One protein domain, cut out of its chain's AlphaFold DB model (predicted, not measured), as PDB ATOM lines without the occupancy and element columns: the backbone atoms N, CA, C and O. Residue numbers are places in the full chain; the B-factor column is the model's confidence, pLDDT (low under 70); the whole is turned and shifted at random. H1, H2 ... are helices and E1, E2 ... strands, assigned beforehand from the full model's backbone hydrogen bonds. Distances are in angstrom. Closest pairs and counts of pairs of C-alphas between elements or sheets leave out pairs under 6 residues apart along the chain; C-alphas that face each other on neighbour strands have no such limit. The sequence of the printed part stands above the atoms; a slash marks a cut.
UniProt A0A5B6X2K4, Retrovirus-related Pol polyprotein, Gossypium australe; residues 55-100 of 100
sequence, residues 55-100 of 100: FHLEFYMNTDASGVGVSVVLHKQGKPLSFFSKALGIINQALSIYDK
ATOM      1  N   PHE A  55      -3.900 -13.157 -11.323       79.94
ATOM      2  CA  PHE A  55      -2.867 -13.116 -10.284       79.94
ATOM      3  C   PHE A  55      -1.473 -13.562 -10.749       79.94
ATOM      4  O   PHE A  55      -0.510 -13.402 -10.011       79.94
ATOM      5  N   HIS A  56      -1.340 -14.081 -11.972       87.00
ATOM      6  CA  HIS A  56      -0.042 -14.459 -12.546       87.00
ATOM      7  C   HIS A  56       0.761 -13.266 -13.081       87.00
ATOM      8  O   HIS A  56       1.888 -13.428 -13.539       87.00
ATOM      9  N   LEU A  57       0.167 -12.073 -13.079       84.69
ATOM     10  CA  LEU A  57       0.797 -10.850 -13.555       84.69
ATOM     11  C   LEU A  57       1.291 -10.029 -12.372       84.69
ATOM     12  O   LEU A  57       0.648  -9.993 -11.328       84.69
ATOM     13  N   GLU A  58       2.412  -9.341 -12.556       87.38
ATOM     14  CA  GLU A  58       2.968  -8.475 -11.525       87.38
ATOM     15  C   GLU A  58       2.039  -7.284 -11.245       87.38
ATOM     16  O   GLU A  58       1.529  -6.621 -12.162       87.38
ATOM     17  N   PHE A  59       1.840  -7.017  -9.957       87.50
ATOM     18  CA  PHE A  59       1.109  -5.860  -9.465       87.50
ATOM     19  C   PHE A  59       2.084  -4.886  -8.822       87.50
ATOM     20  O   PHE A  59       2.990  -5.287  -8.097       87.50
ATOM     21  N   TYR A  60       1.847  -3.598  -9.031       89.50
ATOM     22  CA  TYR A  60       2.527  -2.546  -8.287       89.50
ATOM     23  C   TYR A  60       1.493  -1.587  -7.717       89.50
ATOM     24  O   TYR A  60       0.456  -1.335  -8.332       89.50
ATOM     25  N   MET A  61       1.758  -1.060  -6.528       87.25
ATOM     26  CA  MET A  61       0.878  -0.094  -5.885       87.25
ATOM     27  C   MET A  61       1.566   1.261  -5.792       87.25
ATOM     28  O   MET A  61       2.733   1.354  -5.420       87.25
ATOM     29  N   ASN A  62       0.820   2.313  -6.101       87.12
ATOM     30  CA  ASN A  62       1.231   3.677  -5.823       87.12
ATOM     31  C   ASN A  62       0.472   4.153  -4.592       87.12
ATOM     32  O   ASN A  62      -0.754   4.257  -4.623       87.12
ATOM     33  N   THR A  63       1.198   4.437  -3.518       86.62
ATOM     34  CA  THR A  63       0.641   4.984  -2.281       86.62
ATOM     35  C   THR A  63       0.933   6.475  -2.196       86.62
ATOM     36  O   THR A  63       2.068   6.900  -2.392       86.62
ATOM     37  N   ASP A  64      -0.086   7.255  -1.881       85.31
ATOM     38  CA  ASP A  64      -0.021   8.697  -1.681       85.31
ATOM     39  C   ASP A  64      -0.666   9.005  -0.329       85.31
ATOM     40  O   ASP A  64      -1.863   8.773  -0.135       85.31
ATOM     41  N   ALA A  65       0.157   9.444   0.620       83.19
ATOM     42  CA  ALA A  65      -0.230   9.715   1.994       83.19
ATOM     43  C   ALA A  65      -0.068  11.205   2.299       83.19
ATOM     44  O   ALA A  65       0.944  11.826   1.979       83.19
ATOM     45  N   SER A  66      -1.076  11.758   2.958       82.62
ATOM     46  CA  SER A  66      -1.117  13.129   3.454       82.62
ATOM     47  C   SER A  66      -1.462  13.113   4.940       82.62
ATOM     48  O   SER A  66      -1.983  12.118   5.444       82.62
ATOM     49  N   GLY A  67      -1.271  14.241   5.629       77.00
ATOM     50  CA  GLY A  67      -1.677  14.372   7.034       77.00
ATOM     51  C   GLY A  67      -3.175  14.151   7.282       77.00
ATOM     52  O   GLY A  67      -3.575  13.973   8.420       77.00
ATOM     53  N   VAL A  68      -4.008  14.129   6.235       79.31
ATOM     54  CA  VAL A  68      -5.474  14.016   6.335       79.31
ATOM     55  C   VAL A  68      -5.991  12.641   5.899       79.31
ATOM     56  O   VAL A  68      -7.144  12.293   6.149       79.31
ATOM     57  N   GLY A  69      -5.174  11.842   5.215       84.12
ATOM     58  CA  GLY A  69      -5.659  10.657   4.516       84.12
ATOM     59  C   GLY A  69      -4.576   9.906   3.761       84.12
ATOM     60  O   GLY A  69      -3.576  10.486   3.339       84.12
ATOM     61  N   VAL A  70      -4.826   8.620   3.537       84.75
ATOM     62  CA  VAL A  70      -3.992   7.729   2.727       84.75
ATOM     63  C   VAL A  70      -4.787   7.286   1.509       84.75
ATOM     64  O   VAL A  70      -5.956   6.911   1.609       84.75
ATOM     65  N   SER A  71      -4.152   7.314   0.347       85.19
ATOM     66  CA  SER A  71      -4.713   6.822  -0.902       85.19
ATOM     67  C   SER A  71      -3.756   5.854  -1.580       85.19
ATOM     68  O   SER A  71      -2.539   5.971  -1.472       85.19
ATOM     69  N   VAL A  72      -4.319   4.864  -2.257       87.81
ATOM     70  CA  VAL A  72      -3.600   3.784  -2.913       87.81
ATOM     71  C   VAL A  72      -4.224   3.548  -4.277       87.81
ATOM     72  O   VAL A  72      -5.445   3.477  -4.412       87.81
ATOM     73  N   VAL A  73      -3.375   3.397  -5.286       84.94
ATOM     74  CA  VAL A  73      -3.763   2.929  -6.614       84.94
ATOM     75  C   VAL A  73      -3.051   1.616  -6.869       84.94
ATOM     76  O   VAL A  73      -1.822   1.572  -6.895       84.94
ATOM     77  N   LEU A  74      -3.816   0.544  -7.045       85.38
ATOM     78  CA  LEU A  74      -3.288  -0.732  -7.499       85.38
ATOM     79  C   LEU A  74      -3.178  -0.692  -9.016       85.38
ATOM     80  O   LEU A  74      -4.131  -0.325  -9.698       85.38
ATOM     81  N   HIS A  75      -2.040  -1.106  -9.546       86.44
ATOM     82  CA  HIS A  75      -1.808  -1.187 -10.972       86.44
ATOM     83  C   HIS A  75      -1.470  -2.607 -11.407       86.44
ATOM     84  O   HIS A  75      -0.881  -3.394 -10.667       86.44
ATOM     85  N   LYS A  76      -1.793  -2.893 -12.665       85.00
ATOM     86  CA  LYS A  76      -1.495  -4.140 -13.355       85.00
ATOM     87  C   LYS A  76      -1.039  -3.825 -14.774       85.00
ATOM     88  O   LYS A  76      -1.743  -3.132 -15.504       85.00
ATOM     89  N   GLN A  77       0.140  -4.317 -15.164       86.50
ATOM     90  CA  GLN A  77       0.726  -4.077 -16.496       86.50
ATOM     91  C   GLN A  77       0.704  -2.596 -16.942       86.50
ATOM     92  O   GLN A  77       0.361  -2.276 -18.077       86.50
ATOM     93  N   GLY A  78       1.002  -1.658 -16.042       81.38
ATOM     94  CA  GLY A  78       0.995  -0.231 -16.385       81.38
ATOM     95  C   GLY A  78      -0.362   0.469 -16.218       81.38
ATOM     96  O   GLY A  78      -0.420   1.697 -16.280       81.38
ATOM     97  N   LYS A  79      -1.457  -0.275 -16.006       80.44
ATOM     98  CA  LYS A  79      -2.833   0.250 -15.971       80.44
ATOM     99  C   LYS A  79      -3.393   0.255 -14.546       80.44
ATOM    100  O   LYS A  79      -3.177  -0.722 -13.831       80.44
ATOM    101  N   PRO A  80      -4.100   1.312 -14.108       76.50
ATOM    102  CA  PRO A  80      -4.823   1.295 -12.837       76.50
ATOM    103  C   PRO A  80      -5.869   0.176 -12.842       76.50
ATOM    104  O   PRO A  80      -6.603   0.026 -13.816       76.50
ATOM    105  N   LEU A  81      -5.907  -0.614 -11.776       79.81
ATOM    106  CA  LEU A  81      -6.836  -1.723 -11.582       79.81
ATOM    107  C   LEU A  81      -7.864  -1.399 -10.498       79.81
ATOM    108  O   LEU A  81      -9.046  -1.651 -10.689       79.81
ATOM    109  N   SER A  82      -7.426  -0.834  -9.372       79.62
ATOM    110  CA  SER A  82      -8.328  -0.419  -8.298       79.62
ATOM    111  C   SER A  82      -7.786   0.784  -7.537       79.62
ATOM    112  O   SER A  82      -6.582   1.055  -7.521       79.62
ATOM    113  N   PHE A  83      -8.704   1.513  -6.909       80.50
ATOM    114  CA  PHE A  83      -8.417   2.688  -6.101       80.50
ATOM    115  C   PHE A  83      -8.935   2.449  -4.687       80.50
ATOM    116  O   PHE A  83     -10.041   1.950  -4.498       80.50
ATOM    117  N   PHE A  84      -8.138   2.828  -3.698       79.75
ATOM    118  CA  PHE A  84      -8.526   2.822  -2.297       79.75
ATOM    119  C   PHE A  84      -8.152   4.163  -1.681       79.75
ATOM    120  O   PHE A  84      -7.038   4.650  -1.865       79.75
ATOM    121  N   SER A  85      -9.066   4.776  -0.940       83.56
ATOM    122  CA  SER A  85      -8.789   5.986  -0.174       83.56
ATOM    123  C   SER A  85      -9.401   5.870   1.213       83.56
ATOM    124  O   SER A  85     -10.514   5.378   1.390       83.56
ATOM    125  N   LYS A  86      -8.643   6.308   2.216       82.19
ATOM    126  CA  LYS A  86      -9.061   6.315   3.611       82.19
ATOM    127  C   LYS A  86      -8.681   7.642   4.244       82.19
ATOM    128  O   LYS A  86      -7.503   7.991   4.309       82.19
ATOM    129  N   ALA A  87      -9.684   8.364   4.726       84.75
ATOM    130  CA  ALA A  87      -9.461   9.531   5.565       84.75
ATOM    131  C   ALA A  87      -8.885   9.091   6.920       84.75
ATOM    132  O   ALA A  87      -9.301   8.079   7.492       84.75
ATOM    133  N   LEU A  88      -7.924   9.854   7.430       83.06
ATOM    134  CA  LEU A  88      -7.416   9.688   8.784       83.06
ATOM    135  C   LEU A  88      -8.344  10.441   9.739       83.06
ATOM    136  O   LEU A  88      -8.668  11.606   9.505       83.06
ATOM    137  N   GLY A  89      -8.789   9.776  10.806       82.19
ATOM    138  CA  GLY A  89      -9.508  10.442  11.894       82.19
ATOM    139  C   GLY A  89      -8.583  11.396  12.651       82.19
ATOM    140  O   GLY A  89      -7.375  11.196  12.635       82.19
ATOM    141  N   ILE A  90      -9.149  12.394  13.336       82.56
ATOM    142  CA  ILE A  90      -8.417  13.491  14.008       82.56
ATOM    143  C   ILE A  90      -7.229  12.986  14.841       82.56
ATOM    144  O   ILE A  90      -6.141  13.543  14.766       82.56
ATOM    145  N   ILE A  91      -7.415  11.889  15.579       79.44
ATOM    146  CA  ILE A  91      -6.358  11.271  16.393       79.44
ATOM    147  C   ILE A  91      -5.203  10.775  15.511       79.44
ATOM    148  O   ILE A  91      -4.049  11.086  15.767       79.44
ATOM    149  N   ASN A  92      -5.514  10.078  14.417       77.69
ATOM    150  CA  ASN A  92      -4.521   9.511  13.505       77.69
ATOM    151  C   ASN A  92      -3.828  10.563  12.626       77.69
ATOM    152  O   ASN A  92      -2.812  10.255  12.017       77.69
ATOM    153  N   GLN A  93      -4.369  11.782  12.536       80.44
ATOM    154  CA  GLN A  93      -3.703  12.911  11.873       80.44
ATOM    155  C   GLN A  93      -2.604  13.525  12.750       80.44
ATOM    156  O   GLN A  93      -1.677  14.139  12.229       80.44
ATOM    157  N   ALA A  94      -2.717  13.377  14.076       77.88
ATOM    158  CA  ALA A  94      -1.754  13.893  15.047       77.88
ATOM    159  C   ALA A  94      -0.603  12.912  15.334       77.88
ATOM    160  O   ALA A  94       0.393  13.305  15.940       77.88
ATOM    161  N   LEU A  95      -0.736  11.652  14.911       75.44
ATOM    162  CA  LEU A  95       0.308  10.639  15.039       75.44
ATOM    163  C   LEU A  95       1.389  10.835  13.974       75.44
ATOM    164  O   LEU A  95       1.108  11.224  12.837       75.44
ATOM    165  N   SER A  96       2.637  10.554  14.342       68.25
ATOM    166  CA  SER A  96       3.736  10.566  13.381       68.25
ATOM    167  C   SER A  96       3.645   9.358  12.439       68.25
ATOM    168  O   SER A  96       3.005   8.354  12.746       68.25
ATOM    169  N   ILE A  97       4.315   9.431  11.281       60.44
ATOM    170  CA  ILE A  97       4.281   8.397  10.221       60.44
ATOM    171  C   ILE A  97       4.685   6.994  10.734       60.44
ATOM    172  O   ILE A  97       4.368   5.993  10.094       60.44
ATOM    173  N   TYR A  98       5.362   6.912  11.884       64.88
ATOM    174  CA  TYR A  98       5.928   5.680  12.435       64.88
ATOM    175  C   TYR A  98       5.353   5.264  13.792       64.88
ATOM    176  O   TYR A  98       5.834   4.277  14.353       64.88
ATOM    177  N   ASP A  99       4.351   5.969  14.320       58.97
ATOM    178  CA  ASP A  99       3.756   5.569  15.594       58.97
ATOM    179  C   ASP A  99       2.947   4.272  15.441       58.97
ATOM    180  O   ASP A  99       2.124   4.124  14.532       58.97
ATOM    181  N   LYS A 100       3.230   3.325  16.340       51.88
ATOM    182  CA  LYS A 100       2.499   2.071  16.546       51.88
ATOM    183  C   LYS A 100       1.665   2.162  17.811       51.88
ATOM    184  O   LYS A 100       2.208   2.663  18.818       51.88
TER     185      LYS A 100
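What this domain is: This is residues 55 to 100 of the 100 residues of the protein "Retrovirus-related Pol polyprotein" of Gossypium australe (UniProt A0A5B6X2K4). The domain is a long, narrow, twisted slab of three strands, E1, E2 and E3, that run to and fro side by side, with one short helix, H1, just beyond one end of the slab and a tail, residues 95 to 100, after it. No named helix covers either face of the sheet, and the three strands make most of the length of a rod spanning 39 by 17 by 13 A. The printed part has 46 residues, with three named strands and then one named helix along the chain; the sheet's order is E1, E2, E3, antiparallel throughout, and the class is mostly strand. The whole is loose, with a radius of gyration of the C-alphas of 13.4 A.

How they stand to each other: E1, residues 59 to 66, and E2, residues 69 to 76, form a hairpin, antiparallel at 164 degrees between their directions. Their C-alphas 65 and 70 face each other at 4.3 A, and N 64 and O 71 are within hydrogen-bond range at 2.8 A, as are N 73 and O 62 at 2.8 A. E2 forms a second hairpin with E3, residues 79 to 87, antiparallel at 166 degrees. Here C-alphas 69 and 87 face each other at 4.1 A, and N 72 and O 84 are within hydrogen-bond range at 2.8 A, as are N 81 and O 74 at 2.7 A. E1, E2 and E3 are a meander, each strand the antiparallel neighbour of the one before; E1 and E3 are edge strands and E2 is the inner one. E3 bends by 51 degrees at residue 82. H1, residues 90 to 94, is not on the sheet, but only just, with 4 pairs of C-alphas within 10 A. The closest C-alphas of E2 and H1 are those of Gly 69 and Gln 93, 7.9 A apart, while E1 and H1 are apart. In H1 every O i to N i+4 pair is within hydrogen-bond range.

Where its parts are: E1 begins at C-alpha 59, at (1.109, -5.860, -9.465), and is 23.1 A long from first to last C-alpha. E2, residues 69 to 76, measures 23.6 A. E3, residues 79 to 87, measures 24.4 A and ends at C-alpha 87, at (-9.461, 9.531, 5.565). H1, residues 90 to 94, ends at C-alpha 94, at (-1.754, 13.893, 15.047).

The domain as a whole: The two C-alphas farthest apart are those of His 56 and Ala 94, 39.6 A. The printed part has no cut, and it ends at Lys 100, the chain's last residue. The links E1 to E2, E2 to E3 and E3 to H1 are tight. The mean pLDDT of the printed part is 80.6, and residues 96 to 100 are under 70.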